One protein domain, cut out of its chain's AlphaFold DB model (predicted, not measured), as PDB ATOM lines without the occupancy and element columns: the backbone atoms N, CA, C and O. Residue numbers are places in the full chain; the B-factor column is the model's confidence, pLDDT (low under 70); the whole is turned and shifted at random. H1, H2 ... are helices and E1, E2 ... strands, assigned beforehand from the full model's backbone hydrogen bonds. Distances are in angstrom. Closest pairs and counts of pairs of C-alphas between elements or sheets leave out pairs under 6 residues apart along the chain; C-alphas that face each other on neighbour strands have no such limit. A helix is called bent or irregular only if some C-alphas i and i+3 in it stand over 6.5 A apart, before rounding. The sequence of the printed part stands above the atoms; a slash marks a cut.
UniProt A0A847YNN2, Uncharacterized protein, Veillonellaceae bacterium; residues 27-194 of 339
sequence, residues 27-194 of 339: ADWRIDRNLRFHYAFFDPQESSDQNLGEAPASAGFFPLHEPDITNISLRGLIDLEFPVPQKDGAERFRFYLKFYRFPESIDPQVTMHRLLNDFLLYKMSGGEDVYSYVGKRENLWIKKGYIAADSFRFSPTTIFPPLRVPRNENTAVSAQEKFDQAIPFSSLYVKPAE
ATOM      1  N   ALA A  27     219.349 202.351 311.206       84.50
ATOM      2  CA  ALA A  27     218.968 201.004 311.600       84.50
ATOM      3  C   ALA A  27     218.002 200.389 310.568       84.50
ATOM      4  O   ALA A  27     217.045 201.039 310.148       84.50
ATOM      5  N   ASP A  28     218.208 199.119 310.206       92.62
ATOM      6  CA  ASP A  28     217.294 198.340 309.339       92.62
ATOM      7  C   ASP A  28     215.975 197.958 310.055       92.62
ATOM      8  O   ASP A  28     215.089 197.294 309.503       92.62
ATOM      9  N   TRP A  29     215.847 198.352 311.315       95.88
ATOM     10  CA  TRP A  29     214.700 198.157 312.184       95.88
ATOM     11  C   TRP A  29     214.358 199.483 312.868       95.88
ATOM     12  O   TRP A  29     215.162 200.407 312.921       95.88
ATOM     13  N   ARG A  30     213.147 199.584 313.406       95.69
ATOM     14  CA  ARG A  30     212.701 200.727 314.208       95.69
ATOM     15  C   ARG A  30     211.759 200.267 315.305       95.69
ATOM     16  O   ARG A  30     211.128 199.219 315.176       95.69
ATOM     17  N   ILE A  31     211.630 201.073 316.352       96.56
ATOM     18  CA  ILE A  31     210.669 200.836 317.432       96.56
ATOM     19  C   ILE A  31     209.254 200.832 316.850       96.56
ATOM     20  O   ILE A  31     208.869 201.740 316.101       96.56
ATOM     21  N   ASP A  32     208.457 199.835 317.217       95.19
ATOM     22  CA  ASP A  32     207.026 199.881 316.983       95.19
ATOM     23  C   ASP A  32     206.319 200.633 318.112       95.19
ATOM     24  O   ASP A  32     205.927 200.082 319.137       95.19
ATOM     25  N   ARG A  33     206.178 201.944 317.912       94.12
ATOM     26  CA  ARG A  33     205.663 202.870 318.928       94.12
ATOM     27  C   ARG A  33     204.185 202.668 319.266       94.12
ATOM     28  O   ARG A  33     203.743 203.188 320.287       94.12
ATOM     29  N   ASN A  34     203.443 201.927 318.442       90.12
ATOM     30  CA  ASN A  34     202.018 201.668 318.650       90.12
ATOM     31  C   ASN A  34     201.771 200.860 319.927       90.12
ATOM     32  O   ASN A  34     200.810 201.118 320.642       90.12
ATOM     33  N   LEU A  35     202.669 199.923 320.239       88.50
ATOM     34  CA  LEU A  35     202.515 199.027 321.381       88.50
ATOM     35  C   LEU A  35     203.140 199.544 322.670       88.50
ATOM     36  O   LEU A  35     202.913 198.932 323.702       88.50
ATOM     37  N   ARG A  36     203.871 200.664 322.633       94.25
ATOM     38  CA  ARG A  36     204.645 201.186 323.771       94.25
ATOM     39  C   ARG A  36     205.718 200.209 324.277       94.25
ATOM     40  O   ARG A  36     205.842 199.073 323.820       94.25
ATOM     41  N   PHE A  37     206.575 200.690 325.174       97.00
ATOM     42  CA  PHE A  37     207.530 199.844 325.887       97.00
ATOM     43  C   PHE A  37     206.901 199.346 327.187       97.00
ATOM     44  O   PHE A  37     206.165 200.081 327.851       97.00
ATOM     45  N   HIS A  38     207.195 198.105 327.568       96.88
ATOM     46  CA  HIS A  38     206.592 197.486 328.744       96.88
ATOM     47  C   HIS A  38     207.626 197.105 329.792       96.88
ATOM     48  O   HIS A  38     208.597 196.427 329.476       96.88
ATOM     49  N   TYR A  39     207.351 197.431 331.051       97.44
ATOM     50  CA  TYR A  39     207.996 196.791 332.194       97.44
ATOM     51  C   TYR A  39     207.017 195.803 332.815       97.44
ATOM     52  O   TYR A  39     205.919 196.188 333.218       97.44
ATOM     53  N   ALA A  40     207.374 194.524 332.866       95.25
ATOM     54  CA  ALA A  40     206.569 193.550 333.579       95.25
ATOM     55  C   ALA A  40     206.890 193.623 335.059       95.25
ATOM     56  O   ALA A  40     208.040 193.449 335.429       95.25
ATOM     57  N   PHE A  41     205.885 193.888 335.882       94.50
ATOM     58  CA  PHE A  41     206.021 194.050 337.321       94.50
ATOM     59  C   PHE A  41     205.400 192.853 338.025       94.50
ATOM     60  O   PHE A  41     204.269 192.469 337.719       94.50
ATOM     61  N   PHE A  42     206.112 192.278 338.980       91.12
ATOM     62  CA  PHE A  42     205.627 191.163 339.771       91.12
ATOM     63  C   PHE A  42     205.992 191.367 341.241       91.12
ATOM     64  O   PHE A  42     207.171 191.395 341.592       91.12
ATOM     65  N   ASP A  43     204.973 191.482 342.093       84.50
ATOM     66  CA  ASP A  43     205.140 191.523 343.543       84.50
ATOM     67  C   ASP A  43     204.872 190.121 344.120       84.50
ATOM     68  O   ASP A  43     203.718 189.691 344.152       84.50
ATOM     69  N   PRO A  44     205.903 189.384 344.573       69.88
ATOM     70  CA  PRO A  44     205.727 188.038 345.112       69.88
ATOM     71  C   PRO A  44     204.942 188.006 346.425       69.88
ATOM     72  O   PRO A  44     204.399 186.957 346.767       69.88
ATOM     73  N   GLN A  45     204.925 189.105 347.181       68.12
ATOM     74  CA  GLN A  45     204.263 189.152 348.480       68.12
ATOM     75  C   GLN A  45     202.816 189.629 348.369       68.12
ATOM     76  O   GLN A  45     202.085 189.438 349.339       68.12
ATOM     77  N   GLU A  46     202.421 190.207 347.217       69.88
ATOM     78  CA  GLU A  46     201.136 190.899 346.993       69.88
ATOM     79  C   GLU A  46     200.682 191.559 348.298       69.88
ATOM     80  O   GLU A  46     199.644 191.197 348.863       69.88
ATOM     81  N   SER A  47     201.560 192.412 348.844       51.94
ATOM     82  CA  SER A  47     201.480 192.864 350.232       51.94
ATOM     83  C   SER A  47     200.058 193.326 350.552       51.94
ATOM     84  O   SER A  47     199.534 194.263 349.944       51.94
ATOM     85  N   SER A  48     199.424 192.658 351.519       48.66
ATOM     86  CA  SER A  48     198.132 193.074 352.068       48.66
ATOM     87  C   SER A  48     198.249 194.352 352.900       48.66
ATOM     88  O   SER A  48     197.228 194.876 353.356       48.66
ATOM     89  N   ASP A  49     199.473 194.849 353.101       50.09
ATOM     90  CA  ASP A  49     199.745 196.005 353.927       50.09
ATOM     91  C   ASP A  49     199.244 197.276 353.230       50.09
ATOM     92  O   ASP A  49     199.770 197.751 352.220       50.09
ATOM     93  N   GLN A  50     198.160 197.818 353.782       47.12
ATOM     94  CA  GLN A  50     197.404 198.960 353.268       47.12
ATOM     95  C   GLN A  50     198.109 200.303 353.505       47.12
ATOM     96  O   GLN A  50     197.463 201.352 353.476       47.12
ATOM     97  N   ASN A  51     199.427 200.316 353.706       52.53
ATOM     98  CA  ASN A  51     200.218 201.543 353.751       52.53
ATOM     99  C   ASN A  51     200.359 202.107 352.322       52.53
ATOM    100  O   ASN A  51     201.371 201.952 351.650       52.53
ATOM    101  N   LEU A  52     199.270 202.732 351.859       60.97
ATOM    102  CA  LEU A  52     198.910 203.117 350.487       60.97
ATOM    103  C   LEU A  52     200.066 203.661 349.622       60.97
ATOM    104  O   LEU A  52     200.235 204.872 349.484       60.97
ATOM    105  N   GLY A  53     200.852 202.796 348.987       74.81
ATOM    106  CA  GLY A  53     201.714 203.190 347.871       74.81
ATOM    107  C   GLY A  53     200.942 203.877 346.736       74.81
ATOM    108  O   GLY A  53     199.707 203.860 346.716       74.81
ATOM    109  N   GLU A  54     201.653 204.475 345.774       88.44
ATOM    110  CA  GLU A  54     201.002 204.983 344.559       88.44
ATOM    111  C   GLU A  54     200.229 203.844 343.876       88.44
ATOM    112  O   GLU A  54     200.684 202.696 343.832       88.44
ATOM    113  N   ALA A  55     199.051 204.172 343.352       90.44
ATOM    114  CA  ALA A  55     198.171 203.258 342.645       90.44
ATOM    115  C   ALA A  55     197.950 203.757 341.213       90.44
ATOM    116  O   ALA A  55     196.962 204.454 340.959       90.44
ATOM    117  N   PRO A  56     198.859 203.447 340.275       92.88
ATOM    118  CA  PRO A  56     198.717 203.891 338.900       92.88
ATOM    119  C   PRO A  56     197.401 203.420 338.291       92.88
ATOM    120  O   PRO A  56     196.900 202.330 338.583       92.88
ATOM    121  N   ALA A  57     196.837 204.250 337.417       93.00
ATOM    122  CA  ALA A  57     195.584 203.924 336.757       93.00
ATOM    123  C   ALA A  57     195.752 202.707 335.836       93.00
ATOM    124  O   ALA A  57     196.750 202.593 335.113       93.00
ATOM    125  N   SER A  58     194.737 201.838 335.818       92.25
ATOM    126  CA  SER A  58     194.580 200.854 334.746       92.25
ATOM    127  C   SER A  58     194.564 201.584 333.417       92.25
ATOM    128  O   SER A  58     194.013 202.681 333.285       92.25
ATOM    129  N   ALA A  59     195.166 200.964 332.424       88.94
ATOM    130  CA  ALA A  59     195.290 201.583 331.132       88.94
ATOM    131  C   ALA A  59     194.095 201.295 330.200       88.94
ATOM    132  O   ALA A  59     193.982 201.904 329.140       88.94
ATOM    133  N   GLY A  60     193.138 200.485 330.676       85.75
ATOM    134  CA  GLY A  60     191.745 200.532 330.221       85.75
ATOM    135  C   GLY A  60     191.378 199.613 329.059       85.75
ATOM    136  O   GLY A  60     190.336 199.834 328.455       85.75
ATOM    137  N   PHE A  61     192.189 198.597 328.750       85.56
ATOM    138  CA  PHE A  61     191.857 197.616 327.706       85.56
ATOM    139  C   PHE A  61     190.665 196.729 328.083       85.56
ATOM    140  O   PHE A  61     189.787 196.498 327.259       85.56
ATOM    141  N   PHE A  62     190.608 196.288 329.342       86.00
ATOM    142  CA  PHE A  62     189.504 195.506 329.903       86.00
ATOM    143  C   PHE A  62     189.022 196.106 331.233       86.00
ATOM    144  O   PHE A  62     189.749 196.906 331.849       86.00
ATOM    145  N   PRO A  63     187.820 195.722 331.720       88.62
ATOM    146  CA  PRO A  63     187.308 196.150 333.018       88.62
ATOM    147  C   PRO A  63     188.334 196.000 334.147       88.62
ATOM    148  O   PRO A  63     189.182 195.111 334.133       88.62
ATOM    149  N   LEU A  64     188.257 196.869 335.161       87.69
ATOM    150  CA  LEU A  64     189.250 196.925 336.247       87.69
ATOM    151  C   LEU A  64     189.461 195.590 336.969       87.69
ATOM    152  O   LEU A  64     190.568 195.314 337.420       87.69
ATOM    153  N   HIS A  65     188.404 194.792 337.087       88.19
ATOM    154  CA  HIS A  65     188.433 193.531 337.811       88.19
ATOM    155  C   HIS A  65     189.028 192.377 337.003       88.19
ATOM    156  O   HIS A  65     189.461 191.404 337.613       88.19
ATOM    157  N   GLU A  66     189.077 192.475 335.674       91.62
ATOM    158  CA  GLU A  66     189.566 191.406 334.805       91.62
ATOM    159  C   GLU A  66     191.030 191.636 334.419       91.62
ATOM    160  O   GLU A  66     191.438 192.778 334.197       91.62
ATOM    161  N   PRO A  67     191.847 190.579 334.318       92.56
ATOM    162  CA  PRO A  67     193.142 190.667 333.656       92.56
ATOM    163  C   PRO A  67     192.974 190.927 332.155       92.56
ATOM    164  O   PRO A  67     192.002 190.495 331.544       92.56
ATOM    165  N   ASP A  68     193.971 191.564 331.549       90.56
ATOM    166  CA  ASP A  68     194.007 191.788 330.102       90.56
ATOM    167  C   ASP A  68     194.614 190.580 329.353       90.56
ATOM    168  O   ASP A  68     194.388 190.409 328.159       90.56
ATOM    169  N   ILE A  69     195.385 189.723 330.042       88.62
ATOM    170  CA  ILE A  69     195.870 188.433 329.519       88.62
ATOM    171  C   ILE A  69     195.524 187.307 330.492       88.62
ATOM    172  O   ILE A  69     195.903 187.349 331.665       88.62
ATOM    173  N   THR A  70     194.857 186.267 329.985       87.44
ATOM    174  CA  THR A  70     194.371 185.111 330.766       87.44
ATOM    175  C   THR A  70     194.956 183.766 330.347       87.44
ATOM    176  O   THR A  70     194.805 182.777 331.062       87.44
ATOM    177  N   ASN A  71     195.615 183.696 329.195       82.88
ATOM    178  CA  ASN A  71     195.973 182.441 328.534       82.88
ATOM    179  C   ASN A  71     197.430 181.999 328.757       82.88
ATOM    180  O   ASN A  71     197.838 180.975 328.211       82.88
ATOM    181  N   ILE A  72     198.208 182.693 329.589       89.00
ATOM    182  CA  ILE A  72     199.600 182.319 329.870       89.00
ATOM    183  C   ILE A  72     199.638 181.266 330.982       89.00
ATOM    184  O   ILE A  72     199.254 181.527 332.122       89.00
ATOM    185  N   SER A  73     200.117 180.064 330.660       92.38
ATOM    186  CA  SER A  73     200.449 179.050 331.670       92.38
ATOM    187  C   SER A  73     201.705 179.464 332.440       92.38
ATOM    188  O   SER A  73     202.704 179.839 331.823       92.38
ATOM    189  N   LEU A  74     201.687 179.348 333.775       93.31
ATOM    190  CA  LEU A  74     202.876 179.607 334.596       93.31
ATOM    191  C   LEU A  74     204.027 178.669 334.212       93.31
ATOM    192  O   LEU A  74     205.169 179.111 334.103       93.31
ATOM    193  N   ARG A  75     203.720 177.394 333.939       95.00
ATOM    194  CA  ARG A  75     204.700 176.417 333.449       95.00
ATOM    195  C   ARG A  75     205.388 176.898 332.174       95.00
ATOM    196  O   ARG A  75     206.605 176.821 332.095       95.00
ATOM    197  N   GLY A  76     204.640 177.485 331.239       92.44
ATOM    198  CA  GLY A  76     205.202 178.047 330.010       92.44
ATOM    199  C   GLY A  76     206.213 179.174 330.261       92.44
ATOM    200  O   GLY A  76     207.262 179.191 329.627       92.44
ATOM    201  N   LEU A  77     205.950 180.080 331.211       92.12
ATOM    202  CA  LEU A  77     206.926 181.119 331.584       92.12
ATOM    203  C   LEU A  77     208.180 180.534 332.239       92.12
ATOM    204  O   LEU A  77     209.282 181.008 331.967       92.12
ATOM    205  N   ILE A  78     208.016 179.514 333.083       93.38
ATOM    206  CA  ILE A  78     209.131 178.808 333.726       93.38
ATOM    207  C   ILE A  78     209.982 178.074 332.683       93.38
ATOM    208  O   ILE A  78     211.204 178.170 332.731       93.38
ATOM    209  N   ASP A  79     209.352 177.386 331.731       92.88
ATOM    210  CA  ASP A  79     210.036 176.640 330.669       92.88
ATOM    211  C   ASP A  79     210.765 177.580 329.693       92.88
ATOM    212  O   ASP A  79     211.811 177.232 329.146       92.88
ATOM    213  N   LEU A  80     210.239 178.795 329.512       92.44
ATOM    214  CA  LEU A  80     210.911 179.900 328.825       92.44
ATOM    215  C   LEU A  80     211.924 180.637 329.707       92.44
ATOM    216  O   LEU A  80     212.538 181.592 329.248       92.44
ATOM    217  N   GLU A  81     212.111 180.205 330.952       93.56
ATOM    218  CA  GLU A  81     213.080 180.726 331.912       93.56
ATOM    219  C   GLU A  81     212.928 182.224 332.239       93.56
ATOM    220  O   GLU A  81     213.912 182.930 332.498       93.56
ATOM    221  N   PHE A  82     211.691 182.725 332.258       94.12
ATOM    222  CA  PHE A  82     211.404 184.018 332.873       94.12
ATOM    223  C   PHE A  82     211.667 183.948 334.386       94.12
ATOM    224  O   PHE A  82     211.364 182.928 335.012       94.12
ATOM    225  N   PRO A  83     212.194 185.017 335.014       92.75
ATOM    226  CA  PRO A  83     212.486 185.034 336.444       92.75
ATOM    227  C   PRO A  83     211.209 185.287 337.260       92.75
ATOM    228  O   PRO A  83     211.072 186.281 337.965       92.75
ATOM    229  N   VAL A  84     210.257 184.367 337.132       90.69
ATOM    230  CA  VAL A  84     209.023 184.293 337.916       90.69
ATOM    231  C   VAL A  84     209.154 183.203 338.987       90.69
ATOM    232  O   VAL A  84     210.011 182.320 338.858       90.69
ATOM    233  N   PRO A  85     208.333 183.231 340.054       88.19
ATOM    234  CA  PRO A  85     208.392 182.212 341.092       88.19
ATOM    235  C   PRO A  85     208.230 180.800 340.536       88.19
ATOM    236  O   PRO A  85     207.309 180.513 339.770       88.19
ATOM    237  N   GLN A  86     209.111 179.908 340.983       89.00
ATOM    238  CA  GLN A  86     208.945 178.475 340.785       89.00
ATOM    239  C   GLN A  86     207.815 177.983 341.692       89.00
ATOM    240  O   GLN A  86     207.697 178.422 342.838       89.00
ATOM    241  N   LYS A  87     206.974 177.082 341.184       88.25
ATOM    242  CA  LYS A  87     205.863 176.518 341.951       88.25
ATOM    243  C   LYS A  87     205.656 175.055 341.597       88.25
ATOM    244  O   LYS A  87     205.548 174.717 340.419       88.25
ATOM    245  N   ASP A  88     205.552 174.205 342.613       90.69
ATOM    246  CA  ASP A  88     205.174 172.809 342.414       90.69
ATOM    247  C   ASP A  88     203.772 172.730 341.804       90.69
ATOM    248  O   ASP A  88     202.845 173.430 342.224       90.69
ATOM    249  N   GLY A  89     203.617 171.894 340.779       92.12
ATOM    250  CA  GLY A  89     202.370 171.814 340.024       92.12
ATOM    251  C   GLY A  89     202.068 173.071 339.195       92.12
ATOM    252  O   GLY A  89     200.899 173.442 339.058       92.12
ATOM    253  N   ALA A  90     203.096 173.769 338.685       93.62
ATOM    254  CA  ALA A  90     202.968 174.992 337.879       93.62
ATOM    255  C   ALA A  90     201.991 174.872 336.693       93.62
ATOM    256  O   ALA A  90     201.457 175.882 336.241       93.62
ATOM    257  N   GLU A  91     201.723 173.661 336.200       93.06
ATOM    258  CA  GLU A  91     200.730 173.387 335.158       93.06
ATOM    259  C   GLU A  91     199.286 173.726 335.561       93.06
ATOM    260  O   GLU A  91     198.430 173.869 334.694       93.06
ATOM    261  N   ARG A  92     199.010 173.869 336.864       95.38
ATOM    262  CA  ARG A  92     197.681 174.181 337.421       95.38
ATOM    263  C   ARG A  92     197.460 175.677 337.654       95.38
ATOM    264  O   ARG A  92     196.441 176.058 338.238       95.38
ATOM    265  N   PHE A  93     198.441 176.499 337.287       95.31
ATOM    266  CA  PHE A  93     198.440 177.934 337.514       95.31
ATOM    267  C   PHE A  93     198.581 178.707 336.202       95.31
ATOM    268  O   PHE A  93     199.361 178.351 335.309       95.31
ATOM    269  N   ARG A  94     197.899 179.850 336.151       94.31
ATOM    270  CA  ARG A  94     198.089 180.879 335.132       94.31
ATOM    271  C   ARG A  94     198.897 182.039 335.675       94.31
ATOM    272  O   ARG A  94     198.878 182.339 336.870       94.31
ATOM    273  N   PHE A  95     199.572 182.705 334.750       93.25
ATOM    274  CA  PHE A  95     200.175 184.005 334.965       93.25
ATOM    275  C   PHE A  95     199.300 185.055 334.282       93.25
ATOM    276  O   PHE A  95     199.382 185.278 333.075       93.25
ATOM    277  N   TYR A  96     198.411 185.661 335.055       93.56
ATOM    278  CA  TYR A  96     197.523 186.705 334.574       93.56
ATOM    279  C   TYR A  96     198.282 188.025 334.477       93.56
ATOM    280  O   TYR A  96     199.079 188.340 335.361       93.56
ATOM    281  N   LEU A  97     198.023 188.811 333.433       94.19
ATOM    282  CA  LEU A  97     198.619 190.139 333.279       94.19
ATOM    283  C   LEU A  97     197.545 191.213 333.178       94.19
ATOM    284  O   LEU A  97     196.537 191.017 332.502       94.19
ATOM    285  N   LYS A  98     197.802 192.370 333.789       94.94
ATOM    286  CA  LYS A  98     197.021 193.590 333.579       94.94
ATOM    287  C   LYS A  98     197.928 194.795 333.365       94.94
ATOM    288  O   LYS A  98     199.005 194.899 333.948       94.94
ATOM    289  N   PHE A  99     197.486 195.694 332.509       95.25
ATOM    290  CA  PHE A  99     198.217 196.843 332.029       95.25
ATOM    291  C   PHE A  99     197.855 198.116 332.805       95.25
ATOM    292  O   PHE A  99     196.687 198.484 332.951       95.25
ATOM    293  N   TYR A 100     198.884 198.825 333.259       95.62
ATOM    294  CA  TYR A 100     198.780 200.066 334.018       95.62
ATOM    295  C   TYR A 100     199.640 201.158 333.390       95.62
ATOM    296  O   TYR A 100     200.633 200.885 332.708       95.62
ATOM    297  N   ARG A 101     199.275 202.415 333.651       95.94
ATOM    298  CA  ARG A 101     200.150 203.554 333.360       95.94
ATOM    299  C   ARG A 101     201.428 203.455 334.192       95.94
ATOM    300  O   ARG A 101     201.421 202.901 335.290       95.94
ATOM    301  N   PHE A 102     202.520 203.998 333.664       96.50
ATOM    302  CA  PHE A 102     203.771 204.075 334.409       96.50
ATOM    303  C   PHE A 102     203.632 205.039 335.605       96.50
ATOM    304  O   PHE A 102     203.044 206.110 335.421       96.50
ATOM    305  N   PRO A 103     204.148 204.688 336.799       94.94
ATOM    306  CA  PRO A 103     203.981 205.500 337.999       94.94
ATOM    307  C   PRO A 103     204.548 206.920 337.897       94.94
ATOM    308  O   PRO A 103     205.581 207.152 337.261       94.94
ATOM    309  N   GLU A 104     203.918 207.872 338.575       94.69
ATOM    310  CA  GLU A 104     204.400 209.251 338.694       94.69
ATOM    311  C   GLU A 104     205.590 209.368 339.652       94.69
ATOM    312  O   GLU A 104     206.512 210.139 339.387       94.69
ATOM    313  N   SER A 105     205.604 208.571 340.723       93.19
ATOM    314  CA  SER A 105     206.650 208.580 341.759       93.19
ATOM    315  C   SER A 105     207.968 207.920 341.345       93.19
ATOM    316  O   SER A 105     208.959 208.034 342.065       93.19
ATOM    317  N   ILE A 106     207.991 207.238 340.197       95.25
ATOM    318  CA  ILE A 106     209.153 206.523 339.665       95.25
ATOM    319  C   ILE A 106     209.742 207.312 338.497       95.25
ATOM    320  O   ILE A 106     209.010 207.776 337.616       95.25
ATOM    321  N   ASP A 107     211.067 207.447 338.471       96.94
ATOM    322  CA  ASP A 107     211.796 208.054 337.364       96.94
ATOM    323  C   ASP A 107     212.045 207.006 336.260       96.94
ATOM    324  O   ASP A 107     212.809 206.052 336.466       96.94
ATOM    325  N   PRO A 108     211.434 207.164 335.070       97.38
ATOM    326  CA  PRO A 108     211.615 206.222 333.973       97.38
ATOM    327  C   PRO A 108     213.065 206.142 333.478       97.38
ATOM    328  O   PRO A 108     213.488 205.077 333.030       97.38
ATOM    329  N   GLN A 109     213.852 207.219 333.573       97.44
ATOM    330  CA  GLN A 109     215.249 207.208 333.137       97.44
ATOM    331  C   GLN A 109     216.112 206.352 334.063       97.44
ATOM    332  O   GLN A 109     216.967 205.598 333.592       97.44
ATOM    333  N   VAL A 110     215.858 206.411 335.374       96.94
ATOM    334  CA  VAL A 110     216.577 205.592 336.359       96.94
ATOM    335  C   VAL A 110     216.268 204.108 336.153       96.94
ATOM    336  O   VAL A 110     217.206 203.309 336.052       96.94
ATOM    337  N   THR A 111     214.989 203.740 336.003       97.00
ATOM    338  CA  THR A 111     214.577 202.359 335.688       97.00
ATOM    339  C   THR A 111     215.212 201.876 334.383       97.00
ATOM    340  O   THR A 111     215.816 200.801 334.338       97.00
ATOM    341  N   MET A 112     215.134 202.683 333.320       97.06
ATOM    342  CA  MET A 112     215.731 202.379 332.019       97.06
ATOM    343  C   MET A 112     217.228 202.093 332.136       97.06
ATOM    344  O   MET A 112     217.690 201.060 331.654       97.06
ATOM    345  N   HIS A 113     217.992 202.965 332.795       96.00
ATOM    346  CA  HIS A 113     219.430 202.769 332.940       96.00
ATOM    347  C   HIS A 113     219.767 201.510 333.741       96.00
ATOM    348  O   HIS A 113     220.634 200.740 333.330       96.00
ATOM    349  N   ARG A 114     219.070 201.258 334.852       94.62
ATOM    350  CA  ARG A 114     219.334 200.089 335.705       94.62
ATOM    351  C   ARG A 114     219.012 198.765 335.019       94.62
ATOM    352  O   ARG A 114     219.763 197.801 335.168       94.62
ATOM    353  N   LEU A 115     217.918 198.712 334.262       95.38
ATOM    354  CA  LEU A 115     217.453 197.469 333.650       95.38
ATOM    355  C   LEU A 115     218.052 197.224 332.263       95.38
ATOM    356  O   LEU A 115     218.355 196.078 331.937       95.38
ATOM    357  N   LEU A 116     218.256 198.271 331.454       96.38
ATOM    358  CA  LEU A 116     218.587 198.117 330.031       96.38
ATOM    359  C   LEU A 116     220.069 198.312 329.688       96.38
ATOM    360  O   LEU A 116     220.513 197.790 328.664       96.38
ATOM    361  N   ASN A 117     220.860 199.001 330.524       94.50
ATOM    362  CA  ASN A 117     222.258 199.316 330.187       94.50
ATOM    363  C   ASN A 117     223.114 198.073 329.934       94.50
ATOM    364  O   ASN A 117     223.956 198.095 329.040       94.50
ATOM    365  N   ASP A 118     222.889 196.985 330.668       93.12
ATOM    366  CA  ASP A 118     223.654 195.749 330.471       93.12
ATOM    367  C   ASP A 118     223.272 194.989 329.196       93.12
ATOM    368  O   ASP A 118     224.029 194.131 328.766       93.12
ATOM    369  N   PHE A 119     222.151 195.315 328.550       97.38
ATOM    370  CA  PHE A 119     221.848 194.819 327.203       97.38
ATOM    371  C   PHE A 119     222.498 195.680 326.110       97.38
ATOM    372  O   PHE A 119     222.359 195.390 324.926       97.38
ATOM    373  N   LEU A 120     223.207 196.750 326.495       96.56
ATOM    374  CA  LEU A 120     223.915 197.673 325.609       96.56
ATOM    375  C   LEU A 120     223.046 198.288 324.498       96.56
ATOM    376  O   LEU A 120     223.589 198.732 323.489       96.56
ATOM    377  N   LEU A 121     221.721 198.379 324.669       96.38
ATOM    378  CA  LEU A 121     220.835 198.874 323.605       96.38
ATOM    379  C   LEU A 121     221.214 200.294 323.141       96.38
ATOM    380  O   LEU A 121     221.075 200.602 321.964       96.38
ATOM    381  N   TYR A 122     221.783 201.124 324.024       95.38
ATOM    382  CA  TYR A 122     222.294 202.462 323.691       95.38
ATOM    383  C   TYR A 122     223.443 202.462 322.666       95.38
ATOM    384  O   TYR A 122     223.709 203.494 322.058       95.38
ATOM    385  N   LYS A 123     224.137 201.329 322.478       95.94
ATOM    386  CA  LYS A 123     225.218 201.163 321.493       95.94
ATOM    387  C   LYS A 123     224.738 200.616 320.145       95.94
ATOM    388  O   LYS A 123     225.559 200.470 319.243       95.94
ATOM    389  N   MET A 124     223.460 200.263 320.008       95.19
ATOM    390  CA  MET A 124     222.903 199.832 318.723       95.19
ATOM    391  C   MET A 124     222.694 201.029 317.790       95.19
ATOM    392  O   MET A 124     222.511 202.166 318.229       95.19
ATOM    393  N   SER A 125     222.636 200.764 316.493       92.19
ATOM    394  CA  SER A 125     222.100 201.672 315.481       92.19
ATOM    395  C   SER A 125     220.643 201.959 315.853       92.19
ATOM    396  O   SER A 125     219.829 201.046 315.925       92.19
ATOM    397  N   GLY A 126     220.315 203.212 316.176       90.88
ATOM    398  CA  GLY A 126     219.003 203.581 316.736       90.88
ATOM    399  C   GLY A 126     218.886 203.457 318.264       90.88
ATOM    400  O   GLY A 126     217.811 203.692 318.812       90.88
ATOM    401  N   GLY A 127     219.973 203.146 318.974       93.56
ATOM    402  CA  GLY A 127     220.000 203.032 320.435       93.56
ATOM    403  C   GLY A 127     219.628 204.323 321.170       93.56
ATOM    404  O   GLY A 127     218.915 204.277 322.172       93.56
ATOM    405  N   GLU A 128     220.036 205.479 320.641       94.31
ATOM    406  CA  GLU A 128     219.620 206.790 321.159       94.31
ATOM    407  C   GLU A 128     218.097 206.972 321.078       94.31
ATOM    408  O   GLU A 128     217.482 207.439 322.036       94.31
ATOM    409  N   ASP A 129     217.470 206.537 319.978       95.06
ATOM    410  CA  ASP A 129     216.014 206.592 319.827       95.06
ATOM    411  C   ASP A 129     215.315 205.678 320.841       95.06
ATOM    412  O   ASP A 129     214.328 206.079 321.454       95.06
ATOM    413  N   VAL A 130     215.864 204.482 321.094       95.50
ATOM    414  CA  VAL A 130     215.364 203.584 322.149       95.50
ATOM    415  C   VAL A 130     215.416 204.269 323.511       95.50
ATOM    416  O   VAL A 130     214.406 204.297 324.209       95.50
ATOM    417  N   TYR A 131     216.546 204.867 323.884       96.44
ATOM    418  CA  TYR A 131     216.698 205.494 325.200       96.44
ATOM    419  C   TYR A 131     215.853 206.765 325.346       96.44
ATOM    420  O   TYR A 131     215.203 206.969 326.369       96.44
ATOM    421  N   SER A 132     215.788 207.592 324.304       96.38
ATOM    422  CA  SER A 132     214.919 208.774 324.266       96.38
ATOM    423  C   SER A 132     213.436 208.399 324.339       96.38
ATOM    424  O   SER A 132     212.637 209.106 324.959       96.38
ATOM    425  N   TYR A 133     213.053 207.274 323.730       97.12
ATOM    426  CA  TYR A 133     211.690 206.760 323.776       97.12
ATOM    427  C   TYR A 133     211.334 206.194 325.153       97.12
ATOM    428  O   TYR A 133     210.334 206.614 325.732       97.12
ATOM    429  N   VAL A 134     212.152 205.281 325.685       97.00
ATOM    430  CA  VAL A 134     211.907 204.581 326.959       97.00
ATOM    431  C   VAL A 134     212.072 205.515 328.162       97.00
ATOM    432  O   VAL A 134     211.373 205.361 329.156       97.00
ATOM    433  N   GLY A 135     212.907 206.551 328.071       96.81
ATOM    434  CA  GLY A 135     213.067 207.552 329.130       96.81
ATOM    435  C   GLY A 135     211.860 208.479 329.343       96.81
ATOM    436  O   GLY A 135     211.935 209.382 330.175       96.81
ATOM    437  N   LYS A 136     210.759 208.303 328.598       97.38
ATOM    438  CA  LYS A 136     209.561 209.153 328.649       97.38
ATOM    439  C   LYS A 136     208.343 208.372 329.124       97.38
ATOM    440  O   LYS A 136     207.941 207.394 328.497       97.38
ATOM    441  N   ARG A 137     207.713 208.842 330.202       96.69
ATOM    442  CA  ARG A 137     206.613 208.160 330.905       96.69
ATOM    443  C   ARG A 137     205.433 207.805 329.996       96.69
ATOM    444  O   ARG A 137     204.860 206.727 330.119       96.69
ATOM    445  N   GLU A 138     205.076 208.679 329.062       95.31
ATOM    446  CA  GLU A 138     203.973 208.485 328.119       95.31
ATOM    447  C   GLU A 138     204.188 207.311 327.151       95.31
ATOM    448  O   GLU A 138     203.221 206.759 326.624       95.31
ATOM    449  N   ASN A 139     205.437 206.884 326.963       97.31
ATOM    450  CA  ASN A 139     205.814 205.770 326.097       97.31
ATOM    451  C   ASN A 139     205.879 204.429 326.837       97.31
ATOM    452  O   ASN A 139     206.239 203.421 326.230       97.31
ATOM    453  N   LEU A 140     205.538 204.406 328.130       97.38
ATOM    454  CA  LEU A 140     205.702 203.250 329.003       97.38
ATOM    455  C   LEU A 140     204.365 202.717 329.507       97.38
ATOM    456  O   LEU A 140     203.449 203.480 329.824       97.38
ATOM    457  N   TRP A 141     204.284 201.396 329.633       96.00
ATOM    458  CA  TRP A 141     203.251 200.726 330.413       96.00
ATOM    459  C   TRP A 141     203.871 199.741 331.391       96.00
ATOM    460  O   TRP A 141     204.943 199.182 331.148       96.00
ATOM    461  N   ILE A 142     203.146 199.484 332.476       96.75
ATOM    462  CA  ILE A 142     203.455 198.402 333.400       96.75
ATOM    463  C   ILE A 142     202.529 197.223 333.125       96.75
ATOM    464  O   ILE A 142     201.310 197.368 333.156       96.75
ATOM    465  N   LYS A 143     203.110 196.047 332.888       95.06
ATOM    466  CA  LYS A 143     202.411 194.759 332.816       95.06
ATOM    467  C   LYS A 143     202.471 194.095 334.196       95.06
ATOM    468  O   LYS A 143     203.440 193.401 334.490       95.06
ATOM    469  N   LYS A 144     201.477 194.306 335.063       95.06
ATOM    470  CA  LYS A 144     201.423 193.644 336.378       95.06
ATOM    471  C   LYS A 144     201.079 192.169 336.210       95.06
ATOM    472  O   LYS A 144     200.030 191.863 335.652       95.06
ATOM    473  N   GLY A 145     201.921 191.289 336.736       94.38
ATOM    474  CA  GLY A 145     201.667 189.859 336.862       94.38
ATOM    475  C   GLY A 145     200.914 189.493 338.132       94.38
ATOM    476  O   GLY A 145     201.101 190.115 339.173       94.38
ATOM    477  N   TYR A 146     200.082 188.462 338.034       93.94
ATOM    478  CA  TYR A 146     199.431 187.813 339.164       93.94
ATOM    479  C   TYR A 146     199.310 186.311 338.899       93.94
ATOM    480  O   TYR A 146     198.857 185.890 337.833       93.94
ATOM    481  N   ILE A 147     199.716 185.492 339.869       93.62
ATOM    482  CA  ILE A 147     199.662 184.032 339.760       93.62
ATOM    483  C   ILE A 147     198.449 183.519 340.526       93.62
ATOM    484  O   ILE A 147     198.371 183.664 341.744       93.62
ATOM    485  N   ALA A 148     197.544 182.837 339.828       93.38
ATOM    486  CA  ALA A 148     196.422 182.143 340.450       93.38
ATOM    487  C   ALA A 148     196.112 180.827 339.728       93.38
ATOM    488  O   ALA A 148     196.625 180.557 338.643       93.38
ATOM    489  N   ALA A 149     195.337 179.963 340.385       93.81
ATOM    490  CA  ALA A 149     194.954 178.673 339.820       93.81
ATOM    491  C   ALA A 149     194.109 178.858 338.550       93.81
ATOM    492  O   ALA A 149     193.346 179.815 338.455       93.81
ATOM    493  N   ASP A 150     194.160 177.905 337.624       89.31
ATOM    494  CA  ASP A 150     193.355 177.912 336.387       89.31
ATOM    495  C   ASP A 150     191.833 177.993 336.643       89.31
ATOM    496  O   ASP A 150     191.047 178.465 335.815       89.31
ATOM    497  N   SER A 151     191.396 177.530 337.816       91.25
ATOM    498  CA  SER A 151     190.009 177.606 338.277       91.25
ATOM    499  C   SER A 151     189.628 178.963 338.876       91.25
ATOM    500  O   SER A 151     188.448 179.179 339.149       91.25
ATOM    501  N   PHE A 152     190.580 179.882 339.065       93.25
ATOM    502  CA  PHE A 152     190.306 181.208 339.603       93.25
ATOM    503  C   PHE A 152     189.391 181.987 338.655       93.25
ATOM    504  O   PHE A 152     189.492 181.890 337.426       93.25
ATOM    505  N   ARG A 153     188.445 182.732 339.228       93.25
ATOM    506  CA  ARG A 153     187.468 183.525 338.482       93.25
ATOM    507  C   ARG A 153     187.511 184.950 338.995       93.25
ATOM    508  O   ARG A 153     187.198 185.201 340.157       93.25
ATOM    509  N   PHE A 154     187.905 185.855 338.112       93.69
ATOM    510  CA  PHE A 154     187.815 187.281 338.367       93.69
ATOM    511  C   PHE A 154     186.359 187.724 338.263       93.69
ATOM    512  O   PHE A 154     185.599 187.222 337.436       93.69
ATOM    513  N   SER A 155     185.964 188.639 339.136       93.25
ATOM    514  CA  SER A 155     184.623 189.211 339.170       93.25
ATOM    515  C   SER A 155     184.680 190.596 339.814       93.25
ATOM    516  O   SER A 155     185.692 190.943 340.427       93.25
ATOM    517  N   PRO A 156     183.598 191.386 339.772       92.88
ATOM    518  CA  PRO A 156     183.543 192.652 340.500       92.88
ATOM    519  C   PRO A 156     183.822 192.534 342.011       92.88
ATOM    520  O   PRO A 156     184.247 193.510 342.620       92.88
ATOM    521  N   THR A 157     183.613 191.359 342.622       91.06
ATOM    522  CA  THR A 157     183.918 191.096 344.043       91.06
ATOM    523  C   THR A 157     185.268 190.411 344.260       91.06
ATOM    524  O   THR A 157     185.784 190.427 345.372       91.06
ATOM    525  N   THR A 158     185.848 189.828 343.209       90.56
ATOM    526  CA  THR A 158     187.152 189.153 343.214       90.56
ATOM    527  C   THR A 158     188.023 189.785 342.131       90.56
ATOM    528  O   THR A 158     188.182 189.245 341.035       90.56
ATOM    529  N   ILE A 159     188.517 190.989 342.412       91.00
ATOM    530  CA  ILE A 159     189.192 191.820 341.412       91.00
ATOM    531  C   ILE A 159     190.638 191.385 341.174       91.00
ATOM    532  O   ILE A 159     191.305 190.868 342.072       91.00
ATOM    533  N   PHE A 160     191.151 191.673 339.978       92.06
ATOM    534  CA  PHE A 160     192.584 191.650 339.729       92.06
ATOM    535  C   PHE A 160     193.300 192.606 340.702       92.06
ATOM    536  O   PHE A 160     192.889 193.769 340.806       92.06
ATOM    537  N   PRO A 161     194.347 192.160 341.423       90.50
ATOM    538  CA  PRO A 161     194.971 193.003 342.432       90.50
ATOM    539  C   PRO A 161     195.582 194.262 341.800       90.50
ATOM    540  O   PRO A 161     196.288 194.154 340.791       90.50
ATOM    541  N   PRO A 162     195.336 195.457 342.365       89.81
ATOM    542  CA  PRO A 162     195.846 196.704 341.807       89.81
ATOM    543  C   PRO A 162     197.375 196.751 341.853       89.81
ATOM    544  O   PRO A 162     197.992 196.216 342.773       89.81
ATOM    545  N   LEU A 163     197.996 197.449 340.900       91.12
ATOM    546  CA  LEU A 163     199.410 197.795 341.019       91.12
ATOM    547  C   LEU A 163     199.614 198.727 342.217       91.12
ATOM    548  O   LEU A 163     198.922 199.740 342.351       91.12
ATOM    549  N   ARG A 164     200.575 198.378 343.072       89.75
ATOM    550  CA  ARG A 164     201.021 199.192 344.199       89.75
ATOM    551  C   ARG A 164     202.506 199.462 344.049       89.75
ATOM    552  O   ARG A 164     203.295 198.531 343.916       89.75
ATOM    553  N   VAL A 165     202.876 200.735 344.058       87.56
ATOM    554  CA  VAL A 165     204.281 201.146 344.019       87.56
ATOM    555  C   VAL A 165     204.799 201.253 345.451       87.56
ATOM    556  O   VAL A 165     204.147 201.913 346.266       87.56
ATOM    557  N   PRO A 166     205.949 200.641 345.781       78.44
ATOM    558  CA  PRO A 166     206.523 200.729 347.120       78.44
ATOM    559  C   PRO A 166     206.733 202.181 347.565       78.44
ATOM    560  O   PRO A 166     207.133 203.030 346.770       78.44
ATOM    561  N   ARG A 167     206.514 202.477 348.849       77.38
ATOM    562  CA  ARG A 167     206.872 203.779 349.430       77.38
ATOM    563  C   ARG A 167     208.355 203.822 349.808       77.38
ATOM    564  O   ARG A 167     208.980 202.798 350.096       77.38
ATOM    565  N   ASN A 168     208.891 205.041 349.879       68.50
ATOM    566  CA  ASN A 168     210.106 205.316 350.641       68.50
ATOM    567  C   ASN A 168     209.756 205.199 352.128       68.50
ATOM    568  O   ASN A 168     209.349 206.165 352.765       68.50
ATOM    569  N   GLU A 169     209.847 203.992 352.664       64.88
ATOM    570  CA  GLU A 169     209.917 203.791 354.109       64.88
ATOM    571  C   GLU A 169     211.338 204.144 354.568       64.88
ATOM    572  O   GLU A 169     212.239 204.209 353.730       64.88
ATOM    573  N   ASN A 170     211.565 204.383 355.865       61.50
ATOM    574  CA  ASN A 170     212.893 204.646 356.457       61.50
ATOM    575  C   ASN A 170     213.818 203.404 356.390       61.50
ATOM    576  O   ASN A 170     214.407 202.975 357.379       61.50
ATOM    577  N   THR A 171     213.898 202.783 355.221       66.69
ATOM    578  CA  THR A 171     214.673 201.608 354.863       66.69
ATOM    579  C   THR A 171     215.857 202.044 354.009       66.69
ATOM    580  O   THR A 171     215.758 203.015 353.264       66.69
ATOM    581  N   ALA A 172     216.960 201.296 354.052       77.62
ATOM    582  CA  ALA A 172     218.153 201.583 353.247       77.62
ATOM    583  C   ALA A 172     217.912 201.535 351.721       77.62
ATOM    584  O   ALA A 172     218.719 202.055 350.959       77.62
ATOM    585  N   VAL A 173     216.807 200.920 351.278       81.38
ATOM    586  CA  VAL A 173     216.441 200.737 349.866       81.38
ATOM    587  C   VAL A 173     215.329 201.715 349.482       81.38
ATOM    588  O   VAL A 173     214.282 201.753 350.135       81.38
ATOM    589  N   SER A 174     215.535 202.478 348.405       88.75
ATOM    590  CA  SER A 174     214.544 203.444 347.903       88.75
ATOM    591  C   SER A 174     213.361 202.768 347.193       88.75
ATOM    592  O   SER A 174     213.481 201.659 346.677       88.75
ATOM    593  N   ALA A 175     212.222 203.456 347.108       88.69
ATOM    594  CA  ALA A 175     211.038 203.058 346.343       88.69
ATOM    595  C   ALA A 175     211.378 202.724 344.886       88.69
ATOM    596  O   ALA A 175     210.944 201.697 344.375       88.69
ATOM    597  N   GLN A 176     212.213 203.560 344.262       92.81
ATOM    598  CA  GLN A 176     212.748 203.354 342.918       92.81
ATOM    599  C   GLN A 176     213.452 201.998 342.800       92.81
ATOM    600  O   GLN A 176     213.184 201.230 341.887       92.81
ATOM    601  N   GLU A 177     214.337 201.677 343.743       91.44
ATOM    602  CA  GLU A 177     215.074 200.416 343.726       91.44
ATOM    603  C   GLU A 177     214.186 199.198 344.004       91.44
ATOM    604  O   GLU A 177     214.298 198.204 343.292       91.44
ATOM    605  N   LYS A 178     213.252 199.286 344.962       90.00
ATOM    606  CA  LYS A 178     212.260 198.222 345.201       90.00
ATOM    607  C   LYS A 178     211.395 197.977 343.960       90.00
ATOM    608  O   LYS A 178     211.120 196.831 343.619       90.00
ATOM    609  N   PHE A 179     210.985 199.049 343.279       92.50
ATOM    610  CA  PHE A 179     210.221 198.968 342.039       92.50
ATOM    611  C   PHE A 179     211.023 198.281 340.928       92.50
ATOM    612  O   PHE A 179     210.529 197.330 340.332       92.50
ATOM    613  N   ASP A 180     212.271 198.700 340.699       94.25
ATOM    614  CA  ASP A 180     213.139 198.114 339.670       94.25
ATOM    615  C   ASP A 180     213.420 196.619 339.933       94.25
ATOM    616  O   ASP A 180     213.428 195.813 339.003       94.25
ATOM    617  N   GLN A 181     213.610 196.227 341.201       91.44
ATOM    618  CA  GLN A 181     213.824 194.830 341.612       91.44
ATOM    619  C   GLN A 181     212.602 193.933 341.365       91.44
ATOM    620  O   GLN A 181     212.758 192.732 341.150       91.44
ATOM    621  N   ALA A 182     211.399 194.508 341.362       92.88
ATOM    622  CA  ALA A 182     210.154 193.805 341.074       92.88
ATOM    623  C   ALA A 182     209.869 193.668 339.565       92.88
ATOM    624  O   ALA A 182     208.788 193.206 339.194       92.88
ATOM    625  N   ILE A 183     210.805 194.055 338.684       95.19
ATOM    626  CA  ILE A 183     210.656 193.939 337.228       95.19
ATOM    627  C   ILE A 183     211.446 192.731 336.691       95.19
ATOM    628  O   ILE A 183     212.621 192.864 336.321       95.19
ATOM    629  N   PRO A 184     210.824 191.539 336.584       94.75
ATOM    630  CA  PRO A 184     211.483 190.349 336.047       94.75
ATOM    631  C   PRO A 184     211.831 190.442 334.554       94.75
ATOM    632  O   PRO A 184     212.765 189.779 334.096       94.75
ATOM    633  N   PHE A 185     211.086 191.220 333.769       96.38
ATOM    634  CA  PHE A 185     211.344 191.352 332.337       96.38
ATOM    635  C   PHE A 185     210.798 192.651 331.750       96.38
ATOM    636  O   PHE A 185     209.898 193.276 332.311       96.38
ATOM    637  N   SER A 186     211.335 193.042 330.597       97.75
ATOM    638  CA  SER A 186     210.902 194.223 329.844       97.75
ATOM    639  C   SER A 186     210.633 193.866 328.386       97.75
ATOM    640  O   SER A 186     211.362 193.046 327.836       97.75
ATOM    641  N   SER A 187     209.641 194.491 327.745       97.75
ATOM    642  CA  SER A 187     209.295 194.247 326.337       97.75
ATOM    643  C   SER A 187     209.528 195.477 325.460       97.75
ATOM    644  O   SER A 187     208.961 196.541 325.718       97.75
ATOM    645  N   LEU A 188     210.263 195.294 324.362       97.88
ATOM    646  CA  LEU A 188     210.393 196.234 323.248       97.88
ATOM    647  C   LEU A 188     209.809 195.603 321.981       97.88
ATOM    648  O   LEU A 188     210.180 194.489 321.627       97.88
ATOM    649  N   TYR A 189     208.951 196.316 321.253       97.75
ATOM    650  CA  TYR A 189     208.483 195.860 319.941       97.75
ATOM    651  C   TYR A 189     209.221 196.594 318.834       97.75
ATOM    652  O   TYR A 189     209.439 197.806 318.912       97.75
ATOM    653  N   VAL A 190     209.610 195.856 317.802       97.62
ATOM    654  CA  VAL A 190     210.341 196.385 316.653       97.62
ATOM    655  C   VAL A 190     209.671 195.967 315.354       97.62
ATOM    656  O   VAL A 190     209.030 194.922 315.265       97.62
ATOM    657  N   LYS A 191     209.858 196.787 314.327       96.75
ATOM    658  CA  LYS A 191     209.388 196.536 312.964       96.75
ATOM    659  C   LYS A 191     210.481 196.862 311.950       96.75
ATOM    660  O   LYS A 191     211.448 197.544 312.305       96.75
ATOM    661  N   PRO A 192     210.362 196.399 310.695       96.94
ATOM    662  CA  PRO A 192     211.286 196.799 309.644       96.94
ATOM    663  C   PRO A 192     211.288 198.327 309.484       96.94
ATOM    664  O   PRO A 192     210.247 198.988 309.632       96.94
ATOM    665  N   ALA A 193     212.463 198.896 309.216       95.44
ATOM    666  CA  ALA A 193     212.571 200.315 308.884       95.44
ATOM    667  C   ALA A 193     211.843 200.617 307.565       95.44
ATOM    668  O   ALA A 193     211.088 201.589 307.474       95.44
ATOM    669  N   GLU A 194     212.000 199.723 306.588       94.56
ATOM    670  CA  GLU A 194     211.305 199.766 305.305       94.56
ATOM    671  C   GLU A 194     209.801 199.467 305.455       94.56
ATOM    672  O   GLU A 194     209.407 198.590 306.238       94.56
TER     673      GLU A 194
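Overview. This is residues 27 to 194 of the 339 residues of an uncharacterized protein of Veillonellaceae bacterium (UniProt A0A847YNN2). One strongly twisted sheet of five strands runs through the model, from the long pair E3 and E4 at one end to a narrow arm of E5 and E1 at the other. H3, H2 and H4 make a row along one side, H1 sits by the beginning of E3, and long loops wind round the E3 and E4 end. The printed part has 168 residues with four named helices and five named strands, in the order E1 E2 H1 E3 H2 H3 E4 H4 E5; under half of the residues are in them, and the class is mixed. The mixed sheet runs E1 E5 E2 E4 E3; the whole is compact, radius of gyration of the C-alphas 16.7 A, spans 47 by 40 by 30 A.

Arrangement. E2, residues 37 to 41, is parallel to E4, residues 140 to 149, with N 143 and O 39 2.8 A apart. E4 is antiparallel to E3, residues 93 to 101: N 96 and O 146, 2.8 A. E5, residues 185 to 192, is staggered, antiparallel to E2 (N 187 and O 38, 2.8 A) and to E1, residues 29 to 31 (N 30 and O 191, 2.9 A). H1, residues 74 to 79, is on the sheet, over none of its strands; its closest C-alpha pair with E3 is Leu 74 and Arg 94, 5.0 A. H3, residues 127 to 134, is on the same face, only just over E1 with 3 C-alphas. H2, residues 108 to 119, irregular with C-alphas 115 and 118 7.2 A apart, only grazes the sheet. H2 and H3 form a helical hairpin, closest C-alphas Met 112 and Val 134, 6.7 A. H2, with residues 110 to 115 alone, touches H4, residues 175 to 181, closest C-alphas Thr 111 and Asp 180, 6.0 A, at a shallow tilt of 26 degrees. Every O i to N i+4 pair is within hydrogen-bond range in H1, H3 and H4, and 6 of 8 in H2.

Along the chain. E4 is 28.9 A long, E3 26.0 A, E5 23.3 A and H2 16.8 A. E1 begins at C-alpha 29 (214.700, 198.157, 312.184); E5 ends at C-alpha 192 (211.286, 196.799, 309.644).

Size, cuts and confidence. The farthest C-alphas, Asn 170 and Glu 194, are 51.4 A apart. The printed part has no cut. The links E2 to H1, H1 to E3 and E4 to H4 are long. Residues 44 to 52 and 168 to 171 have pLDDT under 70.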